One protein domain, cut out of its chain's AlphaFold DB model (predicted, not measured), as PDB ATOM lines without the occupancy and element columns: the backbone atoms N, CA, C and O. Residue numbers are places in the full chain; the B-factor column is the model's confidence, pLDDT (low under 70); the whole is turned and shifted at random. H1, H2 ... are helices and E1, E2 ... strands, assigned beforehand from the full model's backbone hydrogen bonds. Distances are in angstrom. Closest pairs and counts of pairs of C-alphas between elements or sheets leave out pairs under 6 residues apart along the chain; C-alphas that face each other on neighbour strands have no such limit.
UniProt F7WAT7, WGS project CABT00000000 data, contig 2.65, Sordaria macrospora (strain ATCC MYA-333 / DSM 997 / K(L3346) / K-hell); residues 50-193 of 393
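AT A GLANCE: This is residues 50 to 193 of the 393 residues of an uncharacterized protein of Sordaria macrospora (strain ATCC MYA-333 / DSM 997 / K(L3346) / K-hell) (UniProt F7WAT7). A twisted four-strand sheet, E1 E2 E4 E5, and a short two-strand sheet, E3 E6, meet where E6 lies close beside E1, and H1 packs on both sheets. The E3 E6 pair lies between H1 and the long helix H3, which has little contact with the rest; long loops reach out from the body. The printed part has 144 residues, with three named helices and six named strands in the order E1 E2 E3 E4 E5 H1 E6 H2 H3. The larger sheet is mixed, the smaller parallel; the class is mixed, helices and strands, with under half of the residues in named elements. The whole is compact, with a radius of gyration of the C-alphas of 16.4 A and spans of 41 by 40 by 37 A.

IN THESE COORDINATES: E1, residues 50 to 55, begins at C-alpha 50 (5.092, 34.370, 33.281). E2 is residues 77 to 84, 21.1 A long; E3 is residues 96 to 99, E4 116 to 119 and E5 126 to 128. H1, residues 133 to 146, is 20.3 A long and begins at C-alpha 133 (-0.099, 38.131, 12.743). E6, residues 150 to 153, is followed directly by H2, residues 154 to 157. H3, residues 172 to 190, is 26.0 A long and ends at C-alpha 190 (-7.396, 20.483, 36.561).

HOW THE PARTS SIT: The sheet runs E1 E2 E4 E5, and its strands' lines turn by 83 degrees from edge to edge. E1 and E2 form an antiparallel hairpin, with N 53 and O 80 2.8 A apart, within hydrogen-bond range. E2 and E4 are parallel, with N 117 and O 77 at 2.8 A. E4 and E5 form another antiparallel hairpin, with N 118 and O 127 at 2.8 A. In the second sheet E3 and E6 are parallel, with N 152 and O 97 at 2.7 A. The closest C-alphas of E1 and E6, those of Cys 51 and Trp 152, are 4.9 A apart. H1 is on the larger sheet, giving two layers, a helix on one face of a sheet; its closest C-alphas to E4 are Asn 133 and Trp 116, 7.1 A apart. The closest C-alphas of H1 and E3, those of Met 143 and Val 97, are 7.4 A apart. H2 only grazes the larger sheet. H3 is not on that sheet; its Met 184 and Ala 98 of E3 have C-alphas 7.5 A apart, the closest of the two elements. H2 and H3 are near each other, with 6 pairs of C-alphas within 10 A. In H1 and H3 every O i to N i+4 pair is within hydrogen-bond range; H2 is too short for such a pair.

THE WHOLE: The two C-alphas farthest apart, those of Glu 74 and Ser 168, are 46.5 A apart. The printed part has no cut. The links E1 to E2, E2 to E3, E3 to E4 and H2 to H3 are long, and residues 87 to 92 stand free. The mean pLDDT of the printed part is 70.1; residues 59 to 74, 86 to 94, 100 to 109, 159 to 170 and 172 to 193 are under 70.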
ATOM      1  N   GLU A  50       4.806  33.258  34.185       83.75
ATOM      2  CA  GLU A  50       5.092  34.370  33.281       83.75
ATOM      3  C   GLU A  50       4.111  34.365  32.102       83.75
ATOM      4  O   GLU A  50       4.078  33.431  31.302       83.75
ATOM      5  N   CYS A  51       3.313  35.420  31.983       86.88
ATOM      6  CA  CYS A  51       2.335  35.633  30.924       86.88
ATOM      7  C   CYS A  51       2.636  36.925  30.154       86.88
ATOM      8  O   CYS A  51       3.476  37.733  30.542       86.88
ATOM      9  N   LEU A  52       1.900  37.129  29.072       89.81
ATOM     10  CA  LEU A  52       1.879  38.325  28.253       89.81
ATOM     11  C   LEU A  52       0.542  39.052  28.418       89.81
ATOM     12  O   LEU A  52      -0.505  38.420  28.558       89.81
ATOM     13  N   GLU A  53       0.581  40.375  28.371       91.56
ATOM     14  CA  GLU A  53      -0.589  41.250  28.373       91.56
ATOM     15  C   GLU A  53      -0.555  42.155  27.142       91.56
ATOM     16  O   GLU A  53       0.471  42.771  26.849       91.56
ATOM     17  N   PHE A  54      -1.684  42.254  26.439       89.25
ATOM     18  CA  PHE A  54      -1.857  43.208  25.347       89.25
ATOM     19  C   PHE A  54      -1.921  44.635  25.897       89.25
ATOM     20  O   PHE A  54      -2.732  44.911  26.785       89.25
ATOM     21  N   ILE A  55      -1.096  45.534  25.358       87.62
ATOM     22  CA  ILE A  55      -1.078  46.958  25.717       87.62
ATOM     23  C   ILE A  55      -1.196  47.828  24.460       87.62
ATOM     24  O   ILE A  55      -0.734  47.435  23.391       87.62
ATOM     25  N   ASP A  56      -1.794  49.011  24.606       78.88
ATOM     26  CA  ASP A  56      -1.987  49.946  23.489       78.88
ATOM     27  C   ASP A  56      -0.666  50.615  23.070       78.88
ATOM     28  O   ASP A  56      -0.395  50.767  21.885       78.88
ATOM     29  N   TYR A  57       0.175  50.992  24.040       73.69
ATOM     30  CA  TYR A  57       1.513  51.539  23.798       73.69
ATOM     31  C   TYR A  57       2.388  51.398  25.059       73.69
ATOM     32  O   TYR A  57       1.863  51.505  26.178       73.69
ATOM     33  N   PRO A  58       3.709  51.171  24.947       70.00
ATOM     34  CA  PRO A  58       4.601  51.251  26.099       70.00
ATOM     35  C   PRO A  58       4.622  52.686  26.656       70.00
ATOM     36  O   PRO A  58       5.015  53.625  25.982       70.00
ATOM     37  N   HIS A  59       4.175  52.876  27.902       59.47
ATOM     38  CA  HIS A  59       4.112  54.197  28.557       59.47
ATOM     39  C   HIS A  59       5.477  54.859  28.826       59.47
ATOM     40  O   HIS A  59       5.515  56.015  29.241       59.47
ATOM     41  N   GLU A  60       6.573  54.133  28.629       58.03
ATOM     42  CA  GLU A  60       7.937  54.636  28.751       58.03
ATOM     43  C   GLU A  60       8.509  54.696  27.338       58.03
ATOM     44  O   GLU A  60       8.372  53.714  26.601       58.03
ATOM     45  N   ASP A  61       9.098  55.837  26.957       52.22
ATOM     46  CA  ASP A  61       9.810  55.966  25.684       52.22
ATOM     47  C   ASP A  61      10.727  54.744  25.545       52.22
ATOM     48  O   ASP A  61      11.570  54.525  26.428       52.22
ATOM     49  N   PRO A  62      10.545  53.897  24.516       49.16
ATOM     50  CA  PRO A  62      11.395  52.734  24.352       49.16
ATOM     51  C   PRO A  62      12.843  53.236  24.322       49.16
ATOM     52  O   PRO A  62      13.114  54.226  23.633       49.16
ATOM     53  N   PRO A  63      13.770  52.626  25.090       44.12
ATOM     54  CA  PRO A  63      15.149  53.086  25.103       44.12
ATOM     55  C   PRO A  63      15.632  53.179  23.657       44.12
ATOM     56  O   PRO A  63      15.474  52.219  22.900       44.12
ATOM     57  N   GLN A  64      16.187  54.328  23.263       49.09
ATOM     58  CA  GLN A  64      16.656  54.580  21.891       49.09
ATOM     59  C   GLN A  64      17.660  53.515  21.403       49.09
ATOM     60  O   GLN A  64      17.831  53.342  20.201       49.09
ATOM     61  N   ASP A  65      18.243  52.757  22.337       45.84
ATOM     62  CA  ASP A  65      19.210  51.681  22.116       45.84
ATOM     63  C   ASP A  65      18.597  50.259  22.140       45.84
ATOM     64  O   ASP A  65      19.294  49.285  21.858       45.84
ATOM     65  N   ALA A  66      17.320  50.108  22.515       46.34
ATOM     66  CA  ALA A  66      16.651  48.817  22.738       46.34
ATOM     67  C   ALA A  66      15.750  48.361  21.581       46.34
ATOM     68  O   ALA A  66      15.265  47.230  21.576       46.34
ATOM     69  N   ILE A  67      15.525  49.238  20.608       53.25
ATOM     70  CA  ILE A  67      14.901  48.897  19.336       53.25
ATOM     71  C   ILE A  67      16.051  48.533  18.401       53.25
ATOM     72  O   ILE A  67      17.035  49.263  18.318       53.25
ATOM     73  N   SER A  68      15.944  47.404  17.716       50.38
ATOM     74  CA  SER A  68      16.886  46.836  16.746       50.38
ATOM     75  C   SER A  68      17.152  47.736  15.525       50.38
ATOM     76  O   SER A  68      17.133  47.252  14.408       50.38
ATOM     77  N   GLY A  69      17.338  49.053  15.664       50.75
ATOM     78  CA  GLY A  69      17.462  49.994  14.542       50.75
ATOM     79  C   GLY A  69      16.270  49.987  13.570       50.75
ATOM     80  O   GLY A  69      16.330  50.632  12.525       50.75
ATOM     81  N   GLU A  70      15.205  49.256  13.895       56.38
ATOM     82  CA  GLU A  70      14.035  49.035  13.060       56.38
ATOM     83  C   GLU A  70      12.986  50.103  13.357       56.38
ATOM     84  O   GLU A  70      12.656  50.395  14.506       56.38
ATOM     85  N   ILE A  71      12.470  50.715  12.294       58.91
ATOM     86  CA  ILE A  71      11.405  51.710  12.384       58.91
ATOM     87  C   ILE A  71      10.134  50.979  12.819       58.91
ATOM     88  O   ILE A  71       9.647  50.113  12.095       58.91
ATOM     89  N   ILE A  72       9.604  51.331  13.991       60.66
ATOM     90  CA  ILE A  72       8.332  50.802  14.487       60.66
ATOM     91  C   ILE A  72       7.204  51.346  13.590       60.66
ATOM     92  O   ILE A  72       7.052  52.568  13.501       60.66
ATOM     93  N   PRO A  73       6.415  50.486  12.921       61.56
ATOM     94  CA  PRO A  73       5.250  50.930  12.159       61.56
ATOM     95  C   PRO A  73       4.211  51.603  13.071       61.56
ATOM     96  O   PRO A  73       4.028  51.182  14.213       61.56
ATOM     97  N   GLU A  74       3.499  52.619  12.569       60.53
ATOM     98  CA  GLU A  74       2.462  53.340  13.338       60.53
ATOM     99  C   GLU A  74       1.317  52.424  13.812       60.53
ATOM    100  O   GLU A  74       0.704  52.684  14.845       60.53
ATOM    101  N   GLU A  75       1.064  51.326  13.097       70.69
ATOM    102  CA  GLU A  75       0.014  50.347  13.387       70.69
ATOM    103  C   GLU A  75       0.622  49.010  13.844       70.69
ATOM    104  O   GLU A  75       0.569  48.009  13.134       70.69
ATOM    105  N   CYS A  76       1.237  48.987  15.027       76.50
ATOM    106  CA  CYS A  76       1.742  47.755  15.638       76.50
ATOM    107  C   CYS A  76       1.147  47.516  17.030       76.50
ATOM    108  O   CYS A  76       0.756  48.444  17.740       76.50
ATOM    109  N   GLY A  77       1.058  46.245  17.415       85.94
ATOM    110  CA  GLY A  77       0.567  45.828  18.722       85.94
ATOM    111  C   GLY A  77       1.698  45.461  19.681       85.94
ATOM    112  O   GLY A  77       2.747  44.969  19.266       85.94
ATOM    113  N   PHE A  78       1.475  45.640  20.987       89.38
ATOM    114  CA  PHE A  78       2.482  45.374  22.015       89.38
ATOM    115  C   PHE A  78       2.013  44.342  23.046       89.38
ATOM    116  O   PHE A  78       0.868  44.346  23.504       89.38
ATOM    117  N   LEU A  79       2.942  43.478  23.448       91.25
ATOM    118  CA  LEU A  79       2.781  42.423  24.443       91.25
ATOM    119  C   LEU A  79       3.807  42.630  25.564       91.25
ATOM    120  O   LEU A  79       5.014  42.515  25.350       91.25
ATOM    121  N   ARG A  80       3.333  42.931  26.775       91.31
ATOM    122  CA  ARG A  80       4.165  43.121  27.975       91.31
ATOM    123  C   ARG A  80       4.222  41.847  28.814       91.31
ATOM    124  O   ARG A  80       3.193  41.206  29.004       91.31
ATOM    125  N   ARG A  81       5.382  41.513  29.381       90.25
ATOM    126  CA  ARG A  81       5.552  40.403  30.327       90.25
ATOM    127  C   ARG A  81       5.018  40.757  31.706       90.25
ATOM    128  O   ARG A  81       5.453  41.712  32.359       90.25
ATOM    129  N   SER A  82       4.149  39.895  32.209       86.75
ATOM    130  CA  SER A  82       3.505  40.015  33.509       86.75
ATOM    131  C   SER A  82       3.587  38.705  34.280       86.75
ATOM    132  O   SER A  82       3.490  37.624  33.706       86.75
ATOM    133  N   TYR A  83       3.771  38.797  35.594       84.25
ATOM    134  CA  TYR A  83       3.863  37.637  36.473       84.25
ATOM    135  C   TYR A  83       2.528  37.399  37.165       84.25
ATOM    136  O   TYR A  83       2.059  38.212  37.968       84.25
ATOM    137  N   HIS A  84       1.928  36.253  36.873       74.50
ATOM    138  CA  HIS A  84       0.610  35.886  37.342       74.50
ATOM    139  C   HIS A  84       0.665  34.682  38.282       74.50
ATOM    140  O   HIS A  84       1.145  33.610  37.934       74.50
ATOM    141  N   ASN A  85       0.141  34.830  39.499       73.56
ATOM    142  CA  ASN A  85       0.016  33.702  40.419       73.56
ATOM    143  C   ASN A  85      -1.349  33.029  40.234       73.56
ATOM    144  O   ASN A  85      -2.332  33.435  40.857       73.56
ATOM    145  N   VAL A  86      -1.396  31.987  39.400       68.12
ATOM    146  CA  VAL A  86      -2.635  31.235  39.115       68.12
ATOM    147  C   VAL A  86      -3.160  30.452  40.327       68.12
ATOM    148  O   VAL A  86      -4.340  30.104  40.372       68.12
ATOM    149  N   LEU A  87      -2.306  30.194  41.327       66.00
ATOM    150  CA  LEU A  87      -2.655  29.454  42.544       66.00
ATOM    151  C   LEU A  87      -3.143  30.364  43.683       66.00
ATOM    152  O   LEU A  87      -3.582  29.865  44.722       66.00
ATOM    153  N   ASP A  88      -3.106  31.692  43.515       67.81
ATOM    154  CA  ASP A  88      -3.605  32.629  44.522       67.81
ATOM    155  C   ASP A  88      -5.140  32.608  44.575       67.81
ATOM    156  O   ASP A  88      -5.853  33.324  43.862       67.81
ATOM    157  N   LEU A  89      -5.662  31.785  45.488       61.31
ATOM    158  CA  LEU A  89      -7.096  31.597  45.680       61.31
ATOM    159  C   LEU A  89      -7.833  32.875  46.132       61.31
ATOM    160  O   LEU A  89      -9.065  32.911  46.107       61.31
ATOM    161  N   LYS A  90      -7.132  33.940  46.530       60.12
ATOM    162  CA  LYS A  90      -7.769  35.183  46.986       60.12
ATOM    163  C   LYS A  90      -7.992  36.190  45.853       60.12
ATOM    164  O   LYS A  90      -8.823  37.086  46.009       60.12
ATOM    165  N   LYS A  91      -7.316  36.045  44.707       61.66
ATOM    166  CA  LYS A  91      -7.497  36.929  43.542       61.66
ATOM    167  C   LYS A  91      -8.679  36.483  42.673       61.66
ATOM    168  O   LYS A  91      -8.880  35.295  42.427       61.66
ATOM    169  N   LYS A  92      -9.470  37.460  42.205       54.81
ATOM    170  CA  LYS A  92     -10.584  37.258  41.250       54.81
ATOM    171  C   LYS A  92     -10.091  37.041  39.816       54.81
ATOM    172  O   LYS A  92     -10.738  36.348  39.036       54.81
ATOM    173  N   GLU A  93      -8.951  37.626  39.469       59.75
ATOM    174  CA  GLU A  93      -8.277  37.406  38.195       59.75
ATOM    175  C   GLU A  93      -7.326  36.219  38.378       59.75
ATOM    176  O   GLU A  93      -6.224  36.405  38.868       59.75
ATOM    177  N   ARG A  94      -7.790  34.998  38.085       62.91
ATOM    178  CA  ARG A  94      -6.943  33.784  37.985       62.91
ATOM    179  C   ARG A  94      -6.844  33.248  36.558       62.91
ATOM    180  O   ARG A  94      -6.199  32.241  36.293       62.91
ATOM    181  N   ARG A  95      -7.642  33.837  35.668       71.75
ATOM    182  CA  ARG A  95      -7.867  33.326  34.324       71.75
ATOM    183  C   ARG A  95      -6.742  33.826  33.444       71.75
ATOM    184  O   ARG A  95      -6.460  35.021  33.419       71.75
ATOM    185  N   TYR A  96      -6.160  32.898  32.716       74.00
ATOM    186  CA  TYR A  96      -5.233  33.159  31.641       74.00
ATOM    187  C   TYR A  96      -5.622  32.252  30.468       74.00
ATOM    188  O   TYR A  96      -6.431  31.335  30.632       74.00
ATOM    189  N   VAL A  97      -5.101  32.540  29.285       75.94
ATOM    190  CA  VAL A  97      -5.272  31.691  28.103       75.94
ATOM    191  C   VAL A  97      -3.929  31.089  27.767       75.94
ATOM    192  O   VAL A  97      -2.994  31.833  27.507       75.94
ATOM    193  N   ALA A  98      -3.836  29.764  27.776       72.69
ATOM    194  CA  ALA A  98      -2.724  29.061  27.157       72.69
ATOM    195  C   ALA A  98      -3.029  28.904  25.664       72.69
ATOM    196  O   ALA A  98      -4.049  28.314  25.304       72.69
ATOM    197  N   LEU A  99      -2.173  29.454  24.809       73.81
ATOM    198  CA  LEU A  99      -2.287  29.353  23.363       73.81
ATOM    199  C   LEU A  99      -1.242  28.371  22.837       73.81
ATOM    200  O   LEU A  99      -0.044  28.580  23.003       73.81
ATOM    201  N   SER A 100      -1.732  27.340  22.155       66.88
ATOM    202  CA  SER A 100      -0.940  26.454  21.309       66.88
ATOM    203  C   SER A 100      -1.364  26.691  19.865       66.88
ATOM    204  O   SER A 100      -2.557  26.748  19.567       66.88
ATOM    205  N   TYR A 101      -0.397  26.827  18.967       66.12
ATOM    206  CA  TYR A 101      -0.630  27.006  17.537       66.12
ATOM    207  C   TYR A 101       0.498  26.325  16.762       66.12
ATOM    208  O   TYR A 101       1.536  25.977  17.321       66.12
ATOM    209  N   THR A 102       0.289  26.093  15.472       60.66
ATOM    210  CA  THR A 102       1.323  25.496  14.627       60.66
ATOM    211  C   THR A 102       2.318  26.545  14.175       60.66
ATOM    212  O   THR A 102       1.944  27.673  13.850       60.66
ATOM    213  N   TRP A 103       3.593  26.176  14.136       62.53
ATOM    214  CA  TRP A 103       4.661  27.104  13.779       62.53
ATOM    215  C   TRP A 103       4.553  27.543  12.318       62.53
ATOM    216  O   TRP A 103       4.641  28.734  12.033       62.53
ATOM    217  N   HIS A 104       4.254  26.597  11.428       60.25
ATOM    218  CA  HIS A 104       3.956  26.859  10.024       60.25
ATOM    219  C   HIS A 104       2.458  27.071   9.796       60.25
ATOM    220  O   HIS A 104       1.616  26.575  10.569       60.25
ATOM    221  N   ALA A 105       2.131  27.856   8.771       59.31
ATOM    222  CA  ALA A 105       0.750  28.085   8.395       59.31
ATOM    223  C   ALA A 105       0.156  26.858   7.699       59.31
ATOM    224  O   ALA A 105       0.880  25.987   7.220       59.31
ATOM    225  N   ALA A 106      -1.171  26.745   7.729       53.44
ATOM    226  CA  ALA A 106      -1.854  25.809   6.842       53.44
ATOM    227  C   ALA A 106      -1.740  26.279   5.381       53.44
ATOM    228  O   ALA A 106      -1.476  27.454   5.122       53.44
ATOM    229  N   ASP A 107      -2.011  25.390   4.430       48.56
ATOM    230  CA  ASP A 107      -2.137  25.785   3.027       48.56
ATOM    231  C   ASP A 107      -3.201  26.887   2.884       48.56
ATOM    232  O   ASP A 107      -4.302  26.775   3.419       48.56
ATOM    233  N   GLY A 108      -2.849  27.992   2.220       60.16
ATOM    234  CA  GLY A 108      -3.726  29.160   2.065       60.16
ATOM    235  C   GLY A 108      -3.808  30.100   3.279       60.16
ATOM    236  O   GLY A 108      -4.383  31.185   3.165       60.16
ATOM    237  N   GLU A 109      -3.209  29.750   4.423       63.53
ATOM    238  CA  GLU A 109      -3.084  30.657   5.567       63.53
ATOM    239  C   GLU A 109      -1.925  31.656   5.361       63.53
ATOM    240  O   GLU A 109      -0.837  31.315   4.907       63.53
ATOM    241  N   ASP A 110      -2.147  32.908   5.757       73.44
ATOM    242  CA  ASP A 110      -1.127  33.958   5.780       73.44
ATOM    243  C   ASP A 110       0.011  33.658   6.786       73.44
ATOM    244  O   ASP A 110      -0.189  33.566   8.004       73.44
ATOM    245  N   GLU A 111       1.232  33.519   6.270       80.62
ATOM    246  CA  GLU A 111       2.435  33.244   7.063       80.62
ATOM    247  C   GLU A 111       3.084  34.504   7.654       80.62
ATOM    248  O   GLU A 111       4.083  34.402   8.372       80.62
ATOM    249  N   THR A 112       2.559  35.697   7.357       85.06
ATOM    250  CA  THR A 112       3.197  36.943   7.782       85.06
ATOM    251  C   THR A 112       3.262  37.073   9.304       85.06
ATOM    252  O   THR A 112       2.370  36.685  10.067       85.06
ATOM    253  N   SER A 113       4.376  37.639   9.751       88.00
ATOM    254  CA  SER A 113       4.637  38.057  11.125       88.00
ATOM    255  C   SER A 113       5.275  39.445  11.084       88.00
ATOM    256  O   SER A 113       5.650  39.923  10.011       88.00
ATOM    257  N   GLY A 114       5.384  40.110  12.231       84.81
ATOM    258  CA  GLY A 114       6.047  41.415  12.319       84.81
ATOM    259  C   GLY A 114       5.199  42.558  12.868       84.81
ATOM    260  O   GLY A 114       5.751  43.588  13.242       84.81
ATOM    261  N   GLU A 115       3.879  42.387  12.973       88.44
ATOM    262  CA  GLU A 115       2.976  43.450  13.456       88.44
ATOM    263  C   GLU A 115       2.946  43.560  14.985       88.44
ATOM    264  O   GLU A 115       2.416  44.522  15.539       88.44
ATOM    265  N   TRP A 116       3.513  42.577  15.683       88.69
ATOM    266  CA  TRP A 116       3.432  42.462  17.133       88.69
ATOM    267  C   TRP A 116       4.811  42.466  17.778       88.69
ATOM    268  O   TRP A 116       5.693  41.705  17.384       88.69
ATOM    269  N   TRP A 117       4.968  43.269  18.825       90.56
ATOM    270  CA  TRP A 117       6.206  43.432  19.580       90.56
ATOM    271  C   TRP A 117       6.045  42.886  20.996       90.56
ATOM    272  O   TRP A 117       5.059  43.164  21.675       90.56
ATOM    273  N   VAL A 118       7.019  42.110  21.462       89.56
ATOM    274  CA  VAL A 118       6.986  41.418  22.756       89.56
ATOM    275  C   VAL A 118       8.142  41.892  23.621       89.56
ATOM    276  O   VAL A 118       9.284  41.928  23.165       89.56
ATOM    277  N   GLU A 119       7.854  42.228  24.878       89.44
ATOM    278  CA  GLU A 119       8.870  42.624  25.856       89.44
ATOM    279  C   GLU A 119       9.935  41.521  26.005       89.44
ATOM    280  O   GLU A 119       9.632  40.317  26.068       89.44
ATOM    281  N   THR A 120      11.205  41.920  26.037       85.44
ATOM    282  CA  THR A 120      12.332  41.002  26.234       85.44
ATOM    283  C   THR A 120      12.283  40.374  27.632       85.44
ATOM    284  O   THR A 120      11.668  40.918  28.552       85.44
ATOM    285  N   LYS A 121      12.902  39.197  27.820       82.50
ATOM    286  CA  LYS A 121      12.944  38.550  29.150       82.50
ATOM    287  C   LYS A 121      13.731  39.406  30.150       82.50
ATOM    288  O   LYS A 121      13.394  39.451  31.327       82.50
ATOM    289  N   GLU A 122      14.725  40.140  29.659       82.88
ATOM    290  CA  GLU A 122      15.552  41.083  30.410       82.88
ATOM    291  C   GLU A 122      14.807  42.378  30.771       82.88
ATOM    292  O   GLU A 122      15.350  43.196  31.513       82.88
ATOM    293  N   ARG A 123      13.577  42.574  30.259       83.00
ATOM    294  CA  ARG A 123      12.743  43.775  30.462       83.00
ATOM    295  C   ARG A 123      13.460  45.075  30.095       83.00
ATOM    296  O   ARG A 123      13.242  46.120  30.701       83.00
ATOM    297  N   ASN A 124      14.350  44.998  29.114       79.94
ATOM    298  CA  ASN A 124      15.163  46.118  28.652       79.94
ATOM    299  C   ASN A 124      14.725  46.638  27.278       79.94
ATOM    300  O   ASN A 124      15.388  47.516  26.739       79.94
ATOM    301  N   GLY A 125      13.640  46.104  26.712       83.56
ATOM    302  CA  GLY A 125      13.151  46.496  25.400       83.56
ATOM    303  C   GLY A 125      12.031  45.607  24.881       83.56
ATOM    304  O   GLY A 125      11.477  44.772  25.599       83.56
ATOM    305  N   TYR A 126      11.738  45.775  23.596       86.31
ATOM    306  CA  TYR A 126      10.780  44.969  22.854       86.31
ATOM    307  C   TYR A 126      11.453  44.382  21.619       86.31
ATOM    308  O   TYR A 126      12.299  45.018  20.999       86.31
ATOM    309  N   LYS A 127      11.047  43.171  21.249       87.88
ATOM    310  CA  LYS A 127      11.464  42.511  20.012       87.88
ATOM    311  C   LYS A 127      10.253  42.130  19.180       87.88
ATOM    312  O   LYS A 127       9.199  41.811  19.734       87.88
ATOM    313  N   VAL A 128      10.425  42.096  17.868       87.44
ATOM    314  CA  VAL A 128       9.400  41.606  16.952       87.44
ATOM    315  C   VAL A 128       9.048  40.149  17.283       87.44
ATOM    316  O   VAL A 128       9.919  39.303  17.510       87.44
ATOM    317  N   SER A 129       7.752  39.861  17.354       88.50
ATOM    318  CA  SER A 129       7.219  38.522  17.562       88.50
ATOM    319  C   SER A 129       7.283  37.720  16.260       88.50
ATOM    320  O   SER A 129       6.713  38.159  15.264       88.50
ATOM    321  N   PRO A 130       7.877  36.513  16.267       84.56
ATOM    322  CA  PRO A 130       7.813  35.602  15.125       84.56
ATOM    323  C   PRO A 130       6.458  34.878  15.015       84.56
ATOM    324  O   PRO A 130       6.230  34.133  14.067       84.56
ATOM    325  N   VAL A 131       5.550  35.063  15.983       83.38
ATOM    326  CA  VAL A 131       4.188  34.517  15.917       83.38
ATOM    327  C   VAL A 131       3.437  35.207  14.779       83.38
ATOM    328  O   VAL A 131       3.432  36.436  14.700       83.38
ATOM    329  N   ARG A 132       2.760  34.416  13.944       85.56
ATOM    330  CA  ARG A 132       1.963  34.904  12.813       85.56
ATOM    331  C   ARG A 132       0.935  35.948  13.250       85.56
ATOM    332  O   ARG A 132       0.235  35.756  14.252       85.56
ATOM    333  N   ASN A 133       0.792  37.006  12.454       84.31
ATOM    334  CA  ASN A 133      -0.099  38.131  12.743       84.31
ATOM    335  C   ASN A 133      -1.537  37.651  12.959       84.31
ATOM    336  O   ASN A 133      -2.176  38.015  13.948       84.31
ATOM    337  N   MET A 134      -2.017  36.729  12.112       79.19
ATOM    338  CA  MET A 134      -3.360  36.169  12.261       79.19
ATOM    339  C   MET A 134      -3.574  35.500  13.624       79.19
ATOM    340  O   MET A 134      -4.636  35.647  14.219       79.19
ATOM    341  N   VAL A 135      -2.579  34.774  14.144       79.75
ATOM    342  CA  VAL A 135      -2.711  34.002  15.388       79.75
ATOM    343  C   VAL A 135      -2.874  34.962  16.563       79.75
ATOM    344  O   VAL A 135      -3.768  34.784  17.395       79.75
ATOM    345  N   LEU A 136      -2.064  36.023  16.590       83.88
ATOM    346  CA  LEU A 136      -2.147  37.061  17.613       83.88
ATOM    347  C   LEU A 136      -3.432  37.892  17.490       83.88
ATOM    348  O   LEU A 136      -4.098  38.141  18.496       83.88
ATOM    349  N   ASN A 137      -3.868  38.234  16.277       82.62
ATOM    350  CA  ASN A 137      -5.126  38.955  16.052       82.62
ATOM    351  C   ASN A 137      -6.345  38.150  16.549       82.62
ATOM    352  O   ASN A 137      -7.225  38.679  17.245       82.62
ATOM    353  N   ARG A 138      -6.363  36.842  16.265       79.38
ATOM    354  CA  ARG A 138      -7.413  35.910  16.704       79.38
ATOM    355  C   ARG A 138      -7.462  35.783  18.219       79.38
ATOM    356  O   ARG A 138      -8.519  35.984  18.825       79.38
ATOM    357  N   ILE A 139      -6.321  35.510  18.853       79.12
ATOM    358  CA  ILE A 139      -6.292  35.308  20.304       79.12
ATOM    359  C   ILE A 139      -6.612  36.593  21.068       79.12
ATOM    360  O   ILE A 139      -7.308  36.538  22.082       79.12
ATOM    361  N   THR A 140      -6.202  37.756  20.552       81.88
ATOM    362  CA  THR A 140      -6.564  39.057  21.132       81.88
ATOM    363  C   THR A 140      -8.082  39.229  21.166       81.88
ATOM    364  O   THR A 140      -8.660  39.587  22.196       81.88
ATOM    365  N   THR A 141      -8.746  38.934  20.046       78.56
ATOM    366  CA  THR A 141     -10.208  39.016  19.921       78.56
ATOM    367  C   THR A 141     -10.896  38.065  20.900       78.56
ATOM    368  O   THR A 141     -11.782  38.478  21.659       78.56
ATOM    369  N   TYR A 142     -10.426  36.819  20.969       73.44
ATOM    370  CA  TYR A 142     -10.926  35.822  21.912       73.44
ATOM    371  C   TYR A 142     -10.768  36.268  23.376       73.44
ATOM    372  O   TYR A 142     -11.726  36.229  24.156       73.44
ATOM    373  N   MET A 143      -9.587  36.756  23.761       76.50
ATOM    374  CA  MET A 143      -9.295  37.190  25.130       76.50
ATOM    375  C   MET A 143     -10.145  38.381  25.576       76.50
ATOM    376  O   MET A 143     -10.629  38.396  26.716       76.50
ATOM    377  N   ARG A 144     -10.399  39.342  24.674       80.56
ATOM    378  CA  ARG A 144     -11.335  40.455  24.915       80.56
ATOM    379  C   ARG A 144     -12.745  39.935  25.206       80.56
ATOM    380  O   ARG A 144     -13.362  40.375  26.179       80.56
ATOM    381  N   LYS A 145     -13.227  38.949  24.436       76.19
ATOM    382  CA  LYS A 145     -14.550  38.319  24.626       76.19
ATOM    383  C   LYS A 145     -14.675  37.647  25.993       76.19
ATOM    384  O   LYS A 145     -15.635  37.902  26.722       76.19
ATOM    385  N   ILE A 146     -13.695  36.831  26.386       72.62
ATOM    386  CA  ILE A 146     -13.741  36.112  27.674       72.62
ATOM    387  C   ILE A 146     -13.276  36.957  28.874       72.62
ATOM    388  O   ILE A 146     -13.302  36.487  30.022       72.62
ATOM    389  N   LYS A 147     -12.913  38.224  28.621       81.50
ATOM    390  CA  LYS A 147     -12.459  39.218  29.604       81.50
ATOM    391  C   LYS A 147     -11.287  38.697  30.428       81.50
ATOM    392  O   LYS A 147     -11.360  38.629  31.660       81.50
ATOM    393  N   THR A 148     -10.239  38.277  29.731       80.62
ATOM    394  CA  THR A 148      -8.988  37.811  30.329       80.62
ATOM    395  C   THR A 148      -7.817  38.638  29.816       80.62
ATOM    396  O   THR A 148      -7.833  39.089  28.675       80.62
ATOM    397  N   LYS A 149      -6.825  38.864  30.676       84.50
ATOM    398  CA  LYS A 149      -5.685  39.747  30.386       84.50
ATOM    399  C   LYS A 149      -4.406  38.976  30.096       84.50
ATOM    400  O   LYS A 149      -3.590  39.427  29.309       84.50
ATOM    401  N   TYR A 150      -4.266  37.813  30.726       83.94
ATOM    402  CA  TYR A 150      -3.039  37.036  30.728       83.94
ATOM    403  C   TYR A 150      -3.069  36.002  29.602       83.94
ATOM    404  O   TYR A 150      -3.940  35.129  29.571       83.94
ATOM    405  N   LEU A 151      -2.121  36.119  28.682       84.62
ATOM    406  CA  LEU A 151      -1.848  35.182  27.602       84.62
ATOM    407  C   LEU A 151      -0.576  34.410  27.930       84.62
ATOM    408  O   LEU A 151       0.422  34.990  28.330       84.62
ATOM    409  N   TRP A 152      -0.581  33.108  27.742       82.12
ATOM    410  CA  TRP A 152       0.601  32.275  27.852       82.12
ATOM    411  C   TRP A 152       0.817  31.601  26.496       82.12
ATOM    412  O   TRP A 152      -0.096  30.954  25.988       82.12
ATOM    413  N   ILE A 153       1.988  31.802  25.892       78.88
ATOM    414  CA  ILE A 153       2.376  31.211  24.602       78.88
ATOM    415  C   ILE A 153       3.732  30.550  24.789       78.88
ATOM    416  O   ILE A 153       4.675  31.211  25.219       78.88
ATOM    417  N   ASP A 154       3.846  29.281  24.420       74.19
ATOM    418  CA  ASP A 154       5.081  28.502  24.505       74.19
ATOM    419  C   ASP A 154       6.292  29.221  23.879       74.19
ATOM    420  O   ASP A 154       7.319  29.383  24.542       74.19
ATOM    421  N   GLN A 155       6.154  29.746  22.658       76.25
ATOM    422  CA  GLN A 155       7.226  30.397  21.900       76.25
ATOM    423  C   GLN A 155       7.837  31.612  22.626       76.25
ATOM    424  O   GLN A 155       9.015  31.911  22.433       76.25
ATOM    425  N   HIS A 156       7.070  32.294  23.488       81.75
ATOM    426  CA  HIS A 156       7.522  33.499  24.201       81.75
ATOM    427  C   HIS A 156       7.711  33.313  25.703       81.75
ATOM    428  O   HIS A 156       8.574  33.980  26.284       81.75
ATOM    429  N   CYS A 157       6.903  32.466  26.338       79.06
ATOM    430  CA  CYS A 157       6.893  32.236  27.783       79.06
ATOM    431  C   CYS A 157       7.856  31.119  28.212       79.06
ATOM    432  O   CYS A 157       8.157  31.020  29.397       79.06
ATOM    433  N   ILE A 158       8.369  30.307  27.280       73.44
ATOM    434  CA  ILE A 158       9.372  29.264  27.545       73.44
ATOM    435  C   ILE A 158      10.686  29.617  26.838       73.44
ATOM    436  O   ILE A 158      10.689  30.189  25.747       73.44
ATOM    437  N   VAL A 159      11.823  29.270  27.448       69.62
ATOM    438  CA  VAL A 159      13.130  29.303  26.774       69.62
ATOM    439  C   VAL A 159      13.154  28.319  25.594       69.62
ATOM    440  O   VAL A 159      13.044  27.107  25.770       69.62
ATOM    441  N   GLN A 160      13.333  28.844  24.379       62.34
ATOM    442  CA  GLN A 160      13.370  28.051  23.140       62.34
ATOM    443  C   GLN A 160      14.787  27.611  22.727       62.34
ATOM    444  O   GLN A 160      14.947  26.833  21.794       62.34
ATOM    445  N   THR A 161      15.832  28.097  23.404       57.09
ATOM    446  CA  THR A 161      17.242  27.971  22.991       57.09
ATOM    447  C   THR A 161      17.953  26.726  23.518       57.09
ATOM    448  O   THR A 161      19.183  26.694  23.548       57.09
ATOM    449  N   THR A 162      17.233  25.686  23.938       55.16
ATOM    450  CA  THR A 162      17.874  24.451  24.400       55.16
ATOM    451  C   THR A 162      18.520  23.717  23.224       55.16
ATOM    452  O   THR A 162      17.910  22.876  22.577       55.16
ATOM    453  N   THR A 163      19.805  23.974  22.966       51.94
ATOM    454  CA  THR A 163      20.635  23.218  22.002       51.94
ATOM    455  C   THR A 163      20.989  21.816  22.509       51.94
ATOM    456  O   THR A 163      21.991  21.224  22.104       51.94
ATOM    457  N   CYS A 164      20.228  21.301  23.471       52.88
ATOM    458  CA  CYS A 164      20.541  20.052  24.120       52.88
ATOM    459  C   CYS A 164      19.947  18.892  23.327       52.88
ATOM    460  O   CYS A 164      18.733  18.726  23.268       52.88
ATOM    461  N   ALA A 165      20.826  18.088  22.731       51.00
ATOM    462  CA  ALA A 165      20.448  16.870  22.029       51.00
ATOM    463  C   ALA A 165      20.161  15.691  22.979       51.00
ATOM    464  O   ALA A 165      19.600  14.695  22.546       51.00
ATOM    465  N   SER A 166      20.543  15.770  24.259       52.22
ATOM    466  CA  SER A 166      20.420  14.639  25.185       52.22
ATOM    467  C   SER A 166      19.093  14.635  25.940       52.22
ATOM    468  O   SER A 166      18.747  15.604  26.616       52.22
ATOM    469  N   SER A 167      18.419  13.490  25.913       46.88
ATOM    470  CA  SER A 167      17.145  13.214  26.589       46.88
ATOM    471  C   SER A 167      17.194  13.226  28.127       46.88
ATOM    472  O   SER A 167      16.145  13.302  28.760       46.88
ATOM    473  N   SER A 168      18.386  13.197  28.743       52.94
ATOM    474  CA  SER A 168      18.568  13.057  30.201       52.94
ATOM    475  C   SER A 168      19.367  14.185  30.871       52.94
ATOM    476  O   SER A 168      19.989  13.970  31.913       52.94
ATOM    477  N   SER A 169      19.449  15.367  30.266       56.00
ATOM    478  CA  SER A 169      20.278  16.438  30.824       56.00
ATOM    479  C   SER A 169      19.551  17.290  31.862       56.00
ATOM    480  O   SER A 169      18.507  17.868  31.563       56.00
ATOM    481  N   ASP A 170      20.184  17.492  33.018       62.50
ATOM    482  CA  ASP A 170      19.734  18.386  34.098       62.50
ATOM    483  C   ASP A 170      20.002  19.880  33.818       62.50
ATOM    484  O   ASP A 170      20.220  20.675  34.736       62.50
ATOM    485  N   HIS A 171      20.012  20.297  32.550       72.56
ATOM    486  CA  HIS A 171      20.202  21.705  32.212       72.56
ATOM    487  C   HIS A 171      19.010  22.540  32.713       72.56
ATOM    488  O   HIS A 171      17.865  22.124  32.513       72.56
ATOM    489  N   PRO A 172      19.243  23.730  33.301       68.62
ATOM    490  CA  PRO A 172      18.173  24.606  33.784       68.62
ATOM    491  C   PRO A 172      17.085  24.869  32.736       68.62
ATOM    492  O   PRO A 172      15.910  24.665  33.019       68.62
ATOM    493  N   ASP A 173      17.477  25.193  31.504       67.31
ATOM    494  CA  ASP A 173      16.548  25.493  30.408       67.31
ATOM    495  C   ASP A 173      15.741  24.256  29.953       67.31
ATOM    496  O   ASP A 173      14.567  24.357  29.595       67.31
ATOM    497  N   CYS A 174      16.344  23.060  29.986       65.56
ATOM    498  CA  CYS A 174      15.651  21.800  29.684       65.56
ATOM    499  C   CYS A 174      14.630  21.456  30.772       65.56
ATOM    500  O   CYS A 174      13.525  21.003  30.464       65.56
ATOM    501  N   ASN A 175      14.986  21.704  32.035       68.88
ATOM    502  CA  ASN A 175      14.088  21.533  33.169       68.88
ATOM    503  C   ASN A 175      12.929  22.537  33.112       68.88
ATOM    504  O   ASN A 175      11.788  22.126  33.288       68.88
ATOM    505  N   GLU A 176      13.192  23.805  32.776       69.62
ATOM    506  CA  GLU A 176      12.156  24.827  32.573       69.62
ATOM    507  C   GLU A 176      11.185  24.417  31.461       69.62
ATOM    508  O   GLU A 176       9.974  24.423  31.674       69.62
ATOM    509  N   LYS A 177      11.693  23.988  30.295       67.75
ATOM    510  CA  LYS A 177      10.850  23.522  29.182       67.75
ATOM    511  C   LYS A 177      10.001  22.308  29.573       67.75
ATOM    512  O   LYS A 177       8.806  22.290  29.286       67.75
ATOM    513  N   ARG A 178      10.588  21.317  30.253       66.19
ATOM    514  CA  ARG A 178       9.864  20.131  30.744       66.19
ATOM    515  C   ARG A 178       8.776  20.515  31.746       66.19
ATOM    516  O   ARG A 178       7.636  20.078  31.608       66.19
ATOM    517  N   ASP A 179       9.109  21.354  32.720       67.12
ATOM    518  CA  ASP A 179       8.176  21.800  33.753       67.12
ATOM    519  C   ASP A 179       7.046  22.658  33.168       67.12
ATOM    520  O   ASP A 179       5.900  22.530  33.598       67.12
ATOM    521  N   ALA A 180       7.332  23.464  32.144       66.25
ATOM    522  CA  ALA A 180       6.340  24.254  31.423       66.25
ATOM    523  C   ALA A 180       5.341  23.385  30.642       66.25
ATOM    524  O   ALA A 180       4.131  23.605  30.728       66.25
ATOM    525  N   VAL A 181       5.827  22.360  29.929       62.59
ATOM    526  CA  VAL A 181       4.971  21.368  29.251       62.59
ATOM    527  C   VAL A 181       4.103  20.634  30.279       62.59
ATOM    528  O   VAL A 181       2.884  20.561  30.133       62.59
ATOM    529  N   HIS A 182       4.694  20.184  31.386       63.09
ATOM    530  CA  HIS A 182       3.968  19.538  32.483       63.09
ATOM    531  C   HIS A 182       2.923  20.452  33.158       63.09
ATOM    532  O   HIS A 182       1.884  19.984  33.636       63.09
ATOM    533  N   ALA A 183       3.168  21.760  33.205       60.62
ATOM    534  CA  ALA A 183       2.236  22.740  33.752       60.62
ATOM    535  C   ALA A 183       1.062  23.043  32.804       60.62
ATOM    536  O   ALA A 183      -0.057  23.279  33.278       60.62
ATOM    537  N   MET A 184       1.268  22.988  31.482       58.22
ATOM    538  CA  MET A 184       0.167  23.005  30.507       58.22
ATOM    539  C   MET A 184      -0.764  21.806  30.708       58.22
ATOM    540  O   MET A 184      -1.981  21.978  30.822       58.22
ATOM    541  N   ASP A 185      -0.186  20.613  30.864       51.62
ATOM    542  CA  ASP A 185      -0.904  19.368  31.147       51.62
ATOM    543  C   ASP A 185      -1.747  19.460  32.436       51.62
ATOM    544  O   ASP A 185      -2.897  19.006  32.480       51.62
ATOM    545  N   PHE A 186      -1.219  20.099  33.491       48.41
ATOM    546  CA  PHE A 186      -1.978  20.350  34.721       48.41
ATOM    547  C   PHE A 186      -3.208  21.233  34.474       48.41
ATOM    548  O   PHE A 186      -4.287  20.924  34.977       48.41
ATOM    549  N   ASN A 187      -3.087  22.303  33.685       48.22
ATOM    550  CA  ASN A 187      -4.205  23.216  33.428       48.22
ATOM    551  C   ASN A 187      -5.281  22.618  32.508       48.22
ATOM    552  O   ASN A 187      -6.472  22.871  32.728       48.22
ATOM    553  N   ALA A 188      -4.888  21.771  31.549       43.88
ATOM    554  CA  ALA A 188      -5.809  21.021  30.690       43.88
ATOM    555  C   ALA A 188      -6.677  20.016  31.477       43.88
ATOM    556  O   ALA A 188      -7.836  19.787  31.131       43.88
ATOM    557  N   LEU A 189      -6.138  19.445  32.561       40.31
ATOM    558  CA  LEU A 189      -6.824  18.430  33.369       40.31
ATOM    559  C   LEU A 189      -7.484  18.957  34.643       40.31
ATOM    560  O   LEU A 189      -8.450  18.354  35.107       40.31
ATOM    561  N   ALA A 190      -6.962  20.031  35.240       39.16
ATOM    562  CA  ALA A 190      -7.396  20.483  36.561       39.16
ATOM    563  C   ALA A 190      -8.284  21.737  36.544       39.16
ATOM    564  O   ALA A 190      -9.041  21.921  37.498       39.16
ATOM    565  N   LEU A 191      -8.193  22.619  35.531       43.88
ATOM    566  CA  LEU A 191      -8.707  23.994  35.679       43.88
ATOM    567  C   LEU A 191      -9.455  24.608  34.478       43.88
ATOM    568  O   LEU A 191     -10.092  25.646  34.670       43.88
ATOM    569  N   SER A 192      -9.469  24.015  33.275       49.91
ATOM    570  CA  SER A 192     -10.151  24.654  32.128       49.91
ATOM    571  C   SER A 192     -10.666  23.719  31.030       49.91
ATOM    572  O   SER A 192     -10.090  22.681  30.725       49.91
ATOM    573  N   LYS A 193     -11.767  24.148  30.398       54.47
ATOM    574  CA  LYS A 193     -12.319  23.597  29.157       54.47
ATOM    575  C   LYS A 193     -11.419  24.023  27.995       54.47
ATOM    576  O   LYS A 193     -11.518  25.164  27.560       54.47
TER     577      LYS A 193